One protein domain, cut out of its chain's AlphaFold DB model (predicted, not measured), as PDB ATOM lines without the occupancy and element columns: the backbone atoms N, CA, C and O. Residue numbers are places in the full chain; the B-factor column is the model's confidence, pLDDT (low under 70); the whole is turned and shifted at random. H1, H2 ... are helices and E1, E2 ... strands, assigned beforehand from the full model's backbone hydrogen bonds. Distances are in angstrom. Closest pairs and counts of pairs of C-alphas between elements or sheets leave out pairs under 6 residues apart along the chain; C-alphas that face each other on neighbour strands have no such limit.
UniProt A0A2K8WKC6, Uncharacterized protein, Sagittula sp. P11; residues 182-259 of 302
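Overview. This is residues 182 to 259 of the 302 residues of an uncharacterized protein of Sagittula sp. P11 (UniProt A0A2K8WKC6). A small four-stranded sheet has one helix, H1, beyond its E1 edge, and a long loop, residues 220 to 236, swings out from the end of E1, passes along H1 and folds back to the start of E2. The 78 printed residues hold one named helix and four named strands, in the order H1, E1, E2, E3, E4; under half of the residues are in named elements, and the class is mixed, helices and strands. The sheet is mixed, in the order E1, E2, E4, E3. The whole is compact, with a radius of gyration of the C-alphas of 12.8 A and spans of 36 by 27 by 19 A.

Along the chain. In the sheet, E1 is residues 216 to 219, 9.8 A long; E2 is residues 237 to 240, 10.1 A; E4 is residues 255 to 258, 9.6 A; and E3 is residues 245 to 249, 12.2 A. H1, residues 192 to 207, runs 22.7 A from C-alpha 192 at (24.118, -3.704, 4.732) to C-alpha 207 at (38.536, -16.254, -7.432). E4 ends at C-alpha 258, at (38.446, -9.652, 16.344).

Arrangement. E1 and E2 are parallel at 19 degrees, with N 217 and O 237 2.8 A apart, within hydrogen-bond range. E2 and E4 are parallel at 5 degrees, with N 240 and O 257 at 3.1 A. E3 and E4 form an antiparallel hairpin at 169 degrees, with N 245 and O 258 at 3.1 A. E1 and E3 are the edge strands. H1 is not on the sheet, but only just, with 4 pairs of C-alphas within 10 A. H1 is apart from E2, E3 and E4. In H1 every O i to N i+4 pair is within hydrogen-bond range.

Size, cuts and confidence. The C-alphas farthest apart, of Thr 188 and Gly 212, are 37.0 A apart. The printed part has no cut. The link from E1 to E2 is long, with 17 residues. The mean pLDDT of the printed part is 72.9; residue 187, residues 209 to 211 and residues 241 to 259 are under 70.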
ATOM      1  N   GLY A 182      32.248   2.015   1.662       95.56
ATOM      2  CA  GLY A 182      31.247   2.828   2.349       95.56
ATOM      3  C   GLY A 182      30.827   2.275   3.713       95.56
ATOM      4  O   GLY A 182      29.768   2.653   4.208       95.56
ATOM      5  N   VAL A 183      31.597   1.353   4.311       92.94
ATOM      6  CA  VAL A 183      31.311   0.873   5.671       92.94
ATOM      7  C   VAL A 183      31.671   1.967   6.671       92.94
ATOM      8  O   VAL A 183      32.832   2.327   6.804       92.94
ATOM      9  N   LYS A 184      30.678   2.452   7.412       91.25
ATOM     10  CA  LYS A 184      30.803   3.493   8.430       91.25
ATOM     11  C   LYS A 184      30.647   2.888   9.822       91.25
ATOM     12  O   LYS A 184      29.546   2.426  10.163       91.25
ATOM     13  N   PRO A 185      31.692   2.929  10.663       82.38
ATOM     14  CA  PRO A 185      31.642   2.424  12.030       82.38
ATOM     15  C   PRO A 185      30.859   3.377  12.944       82.38
ATOM     16  O   PRO A 185      31.410   4.029  13.829       82.38
ATOM     17  N   SER A 186      29.544   3.468  12.756       75.62
ATOM     18  CA  SER A 186      28.667   4.203  13.662       75.62
ATOM     19  C   SER A 186      27.679   3.253  14.320       75.62
ATOM     20  O   SER A 186      27.111   2.358  13.696       75.62
ATOM     21  N   GLY A 187      27.413   3.472  15.607       66.25
ATOM     22  CA  GLY A 187      26.437   2.685  16.355       66.25
ATOM     23  C   GLY A 187      24.993   2.820  15.860       66.25
ATOM     24  O   GLY A 187      24.111   2.294  16.530       66.25
ATOM     25  N   THR A 188      24.736   3.514  14.747       77.12
ATOM     26  CA  THR A 188      23.406   3.801  14.195       77.12
ATOM     27  C   THR A 188      23.287   3.562  12.687       77.12
ATOM     28  O   THR A 188      22.185   3.237  12.256       77.12
ATOM     29  N   ALA A 189      24.357   3.690  11.890       79.12
ATOM     30  CA  ALA A 189      24.279   3.496  10.440       79.12
ATOM     31  C   ALA A 189      24.037   2.031  10.069       79.12
ATOM     32  O   ALA A 189      24.679   1.125  10.606       79.12
ATOM     33  N   ASP A 190      23.142   1.821   9.108       82.56
ATOM     34  CA  ASP A 190      22.980   0.541   8.431       82.56
ATOM     35  C   ASP A 190      24.033   0.415   7.326       82.56
ATOM     36  O   ASP A 190      24.076   1.215   6.394       82.56
ATOM     37  N   ASN A 191      24.902  -0.585   7.454       85.69
ATOM     38  CA  ASN A 191      26.002  -0.850   6.538       85.69
ATOM     39  C   ASN A 191      25.699  -1.983   5.555       85.69
ATOM     40  O   ASN A 191      26.609  -2.402   4.852       85.69
ATOM     41  N   THR A 192      24.468  -2.499   5.506       82.88
ATOM     42  CA  THR A 192      24.118  -3.704   4.732       82.88
ATOM     43  C   THR A 192      24.596  -3.635   3.276       82.88
ATOM     44  O   THR A 192      25.333  -4.509   2.836       82.88
ATOM     45  N   GLU A 193      24.291  -2.559   2.544       91.88
ATOM     46  CA  GLU A 193      24.724  -2.439   1.141       91.88
ATOM     47  C   GLU A 193      26.248  -2.323   0.986       91.88
ATOM     48  O   GLU A 193      26.834  -2.922   0.088       91.88
ATOM     49  N   ALA A 194      26.906  -1.544   1.851       93.62
ATOM     50  CA  ALA A 194      28.361  -1.393   1.833       93.62
ATOM     51  C   ALA A 194      29.071  -2.712   2.164       93.62
ATOM     52  O   ALA A 194      30.094  -3.050   1.569       93.62
ATOM     53  N   TRP A 195      28.489  -3.473   3.085       89.56
ATOM     54  CA  TRP A 195      28.942  -4.789   3.496       89.56
ATOM     55  C   TRP A 195      28.822  -5.806   2.363       89.56
ATOM     56  O   TRP A 195      29.790  -6.505   2.065       89.56
ATOM     57  N   ASP A 196      27.681  -5.842   1.677       88.75
ATOM     58  CA  ASP A 196      27.470  -6.741   0.540       88.75
ATOM     59  C   ASP A 196      28.434  -6.414  -0.612       88.75
ATOM     60  O   ASP A 196      29.044  -7.321  -1.185       88.75
ATOM     61  N   ARG A 197      28.662  -5.120  -0.898       94.69
ATOM     62  CA  ARG A 197      29.665  -4.674  -1.887       94.69
ATOM     63  C   ARG A 197      31.079  -5.123  -1.527       94.69
ATOM     64  O   ARG A 197      31.791  -5.630  -2.394       94.69
ATOM     65  N   LEU A 198      31.483  -4.956  -0.265       94.75
ATOM     66  CA  LEU A 198      32.792  -5.394   0.224       94.75
ATOM     67  C   LEU A 198      32.999  -6.890  -0.032       94.75
ATOM     68  O   LEU A 198      34.010  -7.279  -0.612       94.75
ATOM     69  N   TRP A 199      32.052  -7.735   0.376       91.75
ATOM     70  CA  TRP A 199      32.231  -9.183   0.265       91.75
ATOM     71  C   TRP A 199      32.116  -9.702  -1.164       91.75
ATOM     72  O   TRP A 199      32.839 -10.636  -1.508       91.75
ATOM     73  N   ALA A 200      31.299  -9.071  -2.012       92.12
ATOM     74  CA  ALA A 200      31.284  -9.363  -3.443       92.12
ATOM     75  C   ALA A 200      32.654  -9.078  -4.089       92.12
ATOM     76  O   ALA A 200      33.183  -9.921  -4.810       92.12
ATOM     77  N   ALA A 201      33.272  -7.939  -3.761       93.44
ATOM     78  CA  ALA A 201      34.606  -7.600  -4.250       93.44
ATOM     79  C   ALA A 201      35.688  -8.549  -3.712       93.44
ATOM     80  O   ALA A 201      36.565  -8.981  -4.453       93.44
ATOM     81  N   VAL A 202      35.626  -8.919  -2.430       90.94
ATOM     82  CA  VAL A 202      36.566  -9.890  -1.845       90.94
ATOM     83  C   VAL A 202      36.440 -11.257  -2.526       90.94
ATOM     84  O   VAL A 202      37.461 -11.892  -2.783       90.94
ATOM     85  N   ALA A 203      35.220 -11.708  -2.831       89.44
ATOM     86  CA  ALA A 203      34.989 -12.969  -3.535       89.44
ATOM     87  C   ALA A 203      35.618 -12.962  -4.935       89.44
ATOM     88  O   ALA A 203      36.376 -13.878  -5.253       89.44
ATOM     89  N   GLU A 204      35.399 -11.899  -5.714       90.00
ATOM     90  CA  GLU A 204      36.019 -11.721  -7.034       90.00
ATOM     91  C   GLU A 204      37.552 -11.755  -6.942       90.00
ATOM     92  O   GLU A 204      38.203 -12.509  -7.668       90.00
ATOM     93  N   MET A 205      38.135 -11.024  -5.986       88.75
ATOM     94  CA  MET A 205      39.591 -10.965  -5.825       88.75
ATOM     95  C   MET A 205      40.206 -12.326  -5.480       88.75
ATOM     96  O   MET A 205      41.320 -12.632  -5.922       88.75
ATOM     97  N   VAL A 206      39.506 -13.131  -4.673       85.25
ATOM     98  CA  VAL A 206      39.928 -14.490  -4.307       85.25
ATOM     99  C   VAL A 206      39.842 -15.426  -5.509       85.25
ATOM    100  O   VAL A 206      40.804 -16.145  -5.779       85.25
ATOM    101  N   GLU A 207      38.733 -15.404  -6.251       83.88
ATOM    102  CA  GLU A 207      38.536 -16.254  -7.432       83.88
ATOM    103  C   GLU A 207      39.525 -15.923  -8.552       83.88
ATOM    104  O   GLU A 207      40.095 -16.824  -9.171       83.88
ATOM    105  N   GLY A 208      39.799 -14.634  -8.763       78.38
ATOM    106  CA  GLY A 208      40.774 -14.176  -9.745       78.38
ATOM    107  C   GLY A 208      42.223 -14.535  -9.395       78.38
ATOM    108  O   GLY A 208      43.084 -14.498 -10.269       78.38
ATOM    109  N   ASN A 209      42.520 -14.881  -8.133       64.19
ATOM    110  CA  ASN A 209      43.869 -15.188  -7.631       64.19
ATOM    111  C   ASN A 209      44.911 -14.085  -7.955       64.19
ATOM    112  O   ASN A 209      46.122 -14.317  -8.017       64.19
ATOM    113  N   ASN A 210      44.428 -12.858  -8.169       59.91
ATOM    114  CA  ASN A 210      45.121 -11.804  -8.916       59.91
ATOM    115  C   ASN A 210      46.230 -11.085  -8.126       59.91
ATOM    116  O   ASN A 210      46.925 -10.233  -8.679       59.91
ATOM    117  N   LEU A 211      46.402 -11.394  -6.835       65.75
ATOM    118  CA  LEU A 211      47.258 -10.624  -5.917       65.75
ATOM    119  C   LEU A 211      48.353 -11.454  -5.223       65.75
ATOM    120  O   LEU A 211      48.985 -10.975  -4.281       65.75
ATOM    121  N   GLY A 212      48.608 -12.688  -5.681       72.44
ATOM    122  CA  GLY A 212      49.722 -13.511  -5.188       72.44
ATOM    123  C   GLY A 212      49.577 -13.981  -3.734       72.44
ATOM    124  O   GLY A 212      50.578 -14.249  -3.067       72.44
ATOM    125  N   GLY A 213      48.347 -14.056  -3.221       74.50
ATOM    126  CA  GLY A 213      48.038 -14.536  -1.876       74.50
ATOM    127  C   GLY A 213      46.639 -14.132  -1.404       74.50
ATOM    128  O   GLY A 213      45.963 -13.366  -2.091       74.50
ATOM    129  N   PRO A 214      46.214 -14.617  -0.222       77.12
ATOM    130  CA  PRO A 214      44.910 -14.294   0.346       77.12
ATOM    131  C   PRO A 214      44.793 -12.782   0.617       77.12
ATOM    132  O   PRO A 214      45.766 -12.194   1.124       77.12
ATOM    133  N   PRO A 215      43.655 -12.137   0.291       85.88
ATOM    134  CA  PRO A 215      43.407 -10.757   0.678       85.88
ATOM    135  C   PRO A 215      43.180 -10.647   2.190       85.88
ATOM    136  O   PRO A 215      42.701 -11.578   2.849       85.88
ATOM    137  N   THR A 216      43.516  -9.480   2.732       86.44
ATOM    138  CA  THR A 216      43.294  -9.134   4.136       86.44
ATOM    139  C   THR A 216      42.268  -8.018   4.218       86.44
ATOM    140  O   THR A 216      42.543  -6.910   3.772       86.44
ATOM    141  N   VAL A 217      41.111  -8.285   4.814       89.19
ATOM    142  CA  VAL A 217      40.064  -7.293   5.074       89.19
ATOM    143  C   VAL A 217      40.301  -6.649   6.439       89.19
ATOM    144  O   VAL A 217      40.369  -7.349   7.449       89.19
ATOM    145  N   LEU A 218      40.413  -5.322   6.470       88.56
ATOM    146  CA  LEU A 218      40.482  -4.512   7.682       88.56
ATOM    147  C   LEU A 218      39.105  -3.913   7.971       88.56
ATOM    148  O   LEU A 218      38.568  -3.145   7.171       88.56
ATOM    149  N   LEU A 219      38.538  -4.265   9.124       87.25
ATOM    150  CA  LEU A 219      37.314  -3.656   9.627       87.25
ATOM    151  C   LEU A 219      37.671  -2.444  10.495       87.25
ATOM    152  O   LEU A 219      38.544  -2.566  11.368       87.25
ATOM    153  N   PRO A 220      36.997  -1.300  10.296       85.25
ATOM    154  CA  PRO A 220      37.270  -0.100  11.062       85.25
ATOM    155  C   PRO A 220      36.911  -0.272  12.535       85.25
ATOM    156  O   PRO A 220      36.125  -1.142  12.927       85.25
ATOM    157  N   ARG A 221      37.479   0.592  13.375       81.25
ATOM    158  CA  ARG A 221      37.151   0.628  14.798       81.25
ATOM    159  C   ARG A 221      35.739   1.173  14.998       81.25
ATOM    160  O   ARG A 221      35.479   2.333  14.708       81.25
ATOM    161  N   GLY A 222      34.875   0.385  15.627       75.44
ATOM    162  CA  GLY A 222      33.561   0.829  16.088       75.44
ATOM    163  C   GLY A 222      32.504  -0.255  15.946       75.44
ATOM    164  O   GLY A 222      32.820  -1.441  15.876       75.44
ATOM    165  N   ILE A 223      31.237   0.156  15.943       76.19
ATOM    166  CA  ILE A 223      30.100  -0.750  15.762       76.19
ATOM    167  C   ILE A 223      29.690  -0.696  14.294       76.19
ATOM    168  O   ILE A 223      29.345   0.370  13.794       76.19
ATOM    169  N   ILE A 224      29.701  -1.847  13.626       81.62
ATOM    170  CA  ILE A 224      29.207  -2.012  12.258       81.62
ATOM    171  C   ILE A 224      27.881  -2.764  12.353       81.62
ATOM    172  O   ILE A 224      27.848  -3.918  12.780       81.62
ATOM    173  N   ARG A 225      26.775  -2.105  12.001       76.75
ATOM    174  CA  ARG A 225      25.457  -2.749  11.950       76.75
ATOM    175  C   ARG A 225      25.152  -3.182  10.529       76.75
ATOM    176  O   ARG A 225      25.199  -2.359   9.624       76.75
ATOM    177  N   VAL A 226      24.803  -4.448  10.361       79.25
ATOM    178  CA  VAL A 226      24.384  -5.035   9.085       79.25
ATOM    179  C   VAL A 226      23.170  -5.919   9.327       79.25
ATOM    180  O   VAL A 226      23.018  -6.491  10.409       79.25
ATOM    181  N   SER A 227      22.301  -6.009   8.330       77.62
ATOM    182  CA  SER A 227      21.129  -6.887   8.345       77.62
ATOM    183  C   SER A 227      21.299  -8.119   7.450       77.62
ATOM    184  O   SER A 227      20.587  -9.106   7.646       77.62
ATOM    185  N   SER A 228      22.259  -8.095   6.517       71.56
ATOM    186  CA  SER A 228      22.613  -9.230   5.664       71.56
ATOM    187  C   SER A 228      23.615 -10.170   6.336       71.56
ATOM    188  O   SER A 228      24.391  -9.795   7.221       71.56
ATOM    189  N   THR A 229      23.605 -11.425   5.891       73.62
ATOM    190  CA  THR A 229      24.677 -12.383   6.160       73.62
ATOM    191  C   THR A 229      25.659 -12.365   4.994       73.62
ATOM    192  O   THR A 229      25.260 -12.406   3.833       73.62
ATOM    193  N   ALA A 230      26.956 -12.336   5.297       71.81
ATOM    194  CA  ALA A 230      27.997 -12.477   4.287       71.81
ATOM    195  C   ALA A 230      28.580 -13.891   4.314       71.81
ATOM    196  O   ALA A 230      28.918 -14.414   5.379       71.81
ATOM    197  N   THR A 231      28.726 -14.497   3.136       76.38
ATOM    198  CA  THR A 231      29.498 -15.735   2.982       76.38
ATOM    199  C   THR A 231      30.954 -15.356   2.763       76.38
ATOM    200  O   THR A 231      31.278 -14.706   1.774       76.38
ATOM    201  N   LEU A 232      31.829 -15.749   3.688       75.69
ATOM    202  CA  LEU A 232      33.259 -15.478   3.572       75.69
ATOM    203  C   LEU A 232      33.886 -16.425   2.537       75.69
ATOM    204  O   LEU A 232      33.769 -17.645   2.696       75.69
ATOM    205  N   PRO A 233      34.573 -15.904   1.505       78.31
ATOM    206  CA  PRO A 233      35.353 -16.736   0.600       78.31
ATOM    207  C   PRO A 233      36.478 -17.452   1.355       78.31
ATOM    208  O   PRO A 233      37.043 -16.924   2.318       78.31
ATOM    209  N   ARG A 234      36.839 -18.659   0.905       76.44
ATOM    210  CA  ARG A 234      37.989 -19.385   1.467       76.44
ATOM    211  C   ARG A 234      39.271 -18.611   1.175       76.44
ATOM    212  O   ARG A 234      39.432 -18.068   0.090       76.44
ATOM    213  N   GLY A 235      40.210 -18.614   2.119       77.62
ATOM    214  CA  GLY A 235      41.490 -17.927   1.933       77.62
ATOM    215  C   GLY A 235      41.379 -16.406   2.048       77.62
ATOM    216  O   GLY A 235      42.051 -15.687   1.319       77.62
ATOM    217  N   VAL A 236      40.553 -15.910   2.966       79.31
ATOM    218  CA  VAL A 236      40.509 -14.494   3.348       79.31
ATOM    219  C   VAL A 236      40.956 -14.355   4.798       79.31
ATOM    220  O   VAL A 236      40.592 -15.166   5.652       79.31
ATOM    221  N   THR A 237      41.734 -13.313   5.086       80.81
ATOM    222  CA  THR A 237      42.029 -12.897   6.464       80.81
ATOM    223  C   THR A 237      41.136 -11.721   6.830       80.81
ATOM    224  O   THR A 237      41.120 -10.738   6.096       80.81
ATOM    225  N   VAL A 238      40.433 -11.774   7.964       83.50
ATOM    226  CA  VAL A 238      39.635 -10.639   8.462       83.50
ATOM    227  C   VAL A 238      40.208 -10.147   9.785       83.50
ATOM    228  O   VAL A 238      40.325 -10.916  10.741       83.50
ATOM    229  N   ILE A 239      40.558  -8.862   9.839       80.25
ATOM    230  CA  ILE A 239      41.139  -8.201  11.009       80.25
ATOM    231  C   ILE A 239      40.218  -7.056  11.423       80.25
ATOM    232  O   ILE A 239      40.041  -6.098  10.675       80.25
ATOM    233  N   GLY A 240      39.652  -7.135  12.624       75.69
ATOM    234  CA  GLY A 240      38.923  -6.020  13.235       75.69
ATOM    235  C   GLY A 240      39.760  -5.260  14.261       75.69
ATOM    236  O   GLY A 240      40.628  -5.850  14.911       75.69
ATOM    237  N   GLN A 241      39.472  -3.967  14.431       67.69
ATOM    238  CA  GLN A 241      40.143  -3.089  15.396       67.69
ATOM    239  C   GLN A 241      39.323  -2.881  16.690       67.69
ATOM    240  O   GLN A 241      38.232  -2.313  16.672       67.69
ATOM    241  N   GLY A 242      39.890  -3.290  17.833       54.09
ATOM    242  CA  GLY A 242      39.371  -3.171  19.215       54.09
ATOM    243  C   GLY A 242      40.266  -3.998  20.181       54.09
ATOM    244  O   GLY A 242      41.353  -4.382  19.797       54.09
ATOM    245  N   ALA A 243      39.904  -4.339  21.427       46.03
ATOM    246  CA  ALA A 243      40.718  -5.187  22.354       46.03
ATOM    247  C   ALA A 243      40.437  -6.740  22.519       46.03
ATOM    248  O   ALA A 243      39.555  -7.172  23.226       46.03
ATOM    249  N   GLY A 244      41.151  -7.647  21.843       38.50
ATOM    250  CA  GLY A 244      40.685  -9.005  21.423       38.50
ATOM    251  C   GLY A 244      39.997 -10.085  22.254       38.50
ATOM    252  O   GLY A 244      40.230 -10.287  23.439       38.50
ATOM    253  N   LYS A 245      39.238 -10.890  21.489       38.06
ATOM    254  CA  LYS A 245      38.996 -12.311  21.727       38.06
ATOM    255  C   LYS A 245      39.053 -13.045  20.382       38.06
ATOM    256  O   LYS A 245      38.344 -12.689  19.448       38.06
ATOM    257  N   GLU A 246      39.906 -14.058  20.290       39.34
ATOM    258  CA  GLU A 246      39.942 -15.005  19.172       39.34
ATOM    259  C   GLU A 246      38.560 -15.670  19.051       39.34
ATOM    260  O   GLU A 246      38.046 -16.189  20.046       39.34
ATOM    261  N   ILE A 247      37.918 -15.576  17.877       49.47
ATOM    262  CA  ILE A 247      36.527 -16.027  17.725       49.47
ATOM    263  C   ILE A 247      36.457 -17.397  17.029       49.47
ATOM    264  O   ILE A 247      35.717 -18.246  17.519       49.47
ATOM    265  N   PHE A 248      37.248 -17.679  15.975       48.81
ATOM    266  CA  PHE A 248      37.214 -18.978  15.269       48.81
ATOM    267  C   PHE A 248      38.511 -19.338  14.513       48.81
ATOM    268  O   PHE A 248      39.162 -18.467  13.937       48.81
ATOM    269  N   ASN A 249      38.810 -20.644  14.437       38.69
ATOM    270  CA  ASN A 249      39.786 -21.264  13.530       38.69
ATOM    271  C   ASN A 249      39.073 -22.376  12.740       38.69
ATOM    272  O   ASN A 249      38.585 -23.340  13.338       38.69
ATOM    273  N   ALA A 250      38.973 -22.227  11.418       47.81
ATOM    274  CA  ALA A 250      38.439 -23.259  10.537       47.81
ATOM    275  C   ALA A 250      39.582 -24.059   9.893       47.81
ATOM    276  O   ALA A 250      40.586 -23.504   9.450       47.81
ATOM    277  N   ALA A 251      39.404 -25.381   9.774       45.91
ATOM    278  CA  ALA A 251      40.394 -26.296   9.191       45.91
ATOM    279  C   ALA A 251      40.731 -26.011   7.708       45.91
ATOM    280  O   ALA A 251      41.611 -26.655   7.141       45.91
ATOM    281  N   ASP A 252      40.030 -25.070   7.072       48.41
ATOM    282  CA  ASP A 252      40.248 -24.639   5.695       48.41
ATOM    283  C   ASP A 252      41.151 -23.405   5.543       48.41
ATOM    284  O   ASP A 252      41.373 -22.966   4.415       48.41
ATOM    285  N   GLY A 253      41.677 -22.867   6.648       46.41
ATOM    286  CA  GLY A 253      42.577 -21.717   6.639       46.41
ATOM    287  C   GLY A 253      41.884 -20.355   6.714       46.41
ATOM    288  O   GLY A 253      42.555 -19.348   6.501       46.41
ATOM    289  N   THR A 254      40.585 -20.295   7.026       42.53
ATOM    290  CA  THR A 254      39.870 -19.033   7.288       42.53
ATOM    291  C   THR A 254      40.095 -18.564   8.731       42.53
ATOM    292  O   THR A 254      39.856 -19.319   9.677       42.53
ATOM    293  N   TRP A 255      40.523 -17.305   8.906       39.22
ATOM    294  CA  TRP A 255      40.782 -16.692  10.218       39.22
ATOM    295  C   TRP A 255      39.901 -15.458  10.431       39.22
ATOM    296  O   TRP A 255      39.921 -14.528   9.623       39.22
ATOM    297  N   VAL A 256      39.181 -15.422  11.557       46.97
ATOM    298  CA  VAL A 256      38.469 -14.226  12.032       46.97
ATOM    299  C   VAL A 256      39.113 -13.769  13.335       46.97
ATOM    300  O   VAL A 256      38.887 -14.354  14.399       46.97
ATOM    301  N   VAL A 257      39.926 -12.716  13.251       40.38
ATOM    302  CA  VAL A 257      40.592 -12.119  14.411       40.38
ATOM    303  C   VAL A 257      39.882 -10.813  14.750       40.38
ATOM    304  O   VAL A 257      40.101  -9.778  14.120       40.38
ATOM    305  N   ALA A 258      39.016 -10.856  15.761       39.38
ATOM    306  CA  ALA A 258      38.446  -9.652  16.344       39.38
ATOM    307  C   ALA A 258      39.308  -9.227  17.526       39.38
ATOM    308  O   ALA A 258      39.417  -9.937  18.532       39.38
ATOM    309  N   THR A 259      39.903  -8.044  17.431       34.59
ATOM    310  CA  THR A 259      40.432  -7.400  18.619       34.59
ATOM    311  C   THR A 259      39.230  -6.578  19.253       34.59
ATOM    312  O   THR A 259      38.685  -5.786  18.509       34.59
TER     313      THR A 259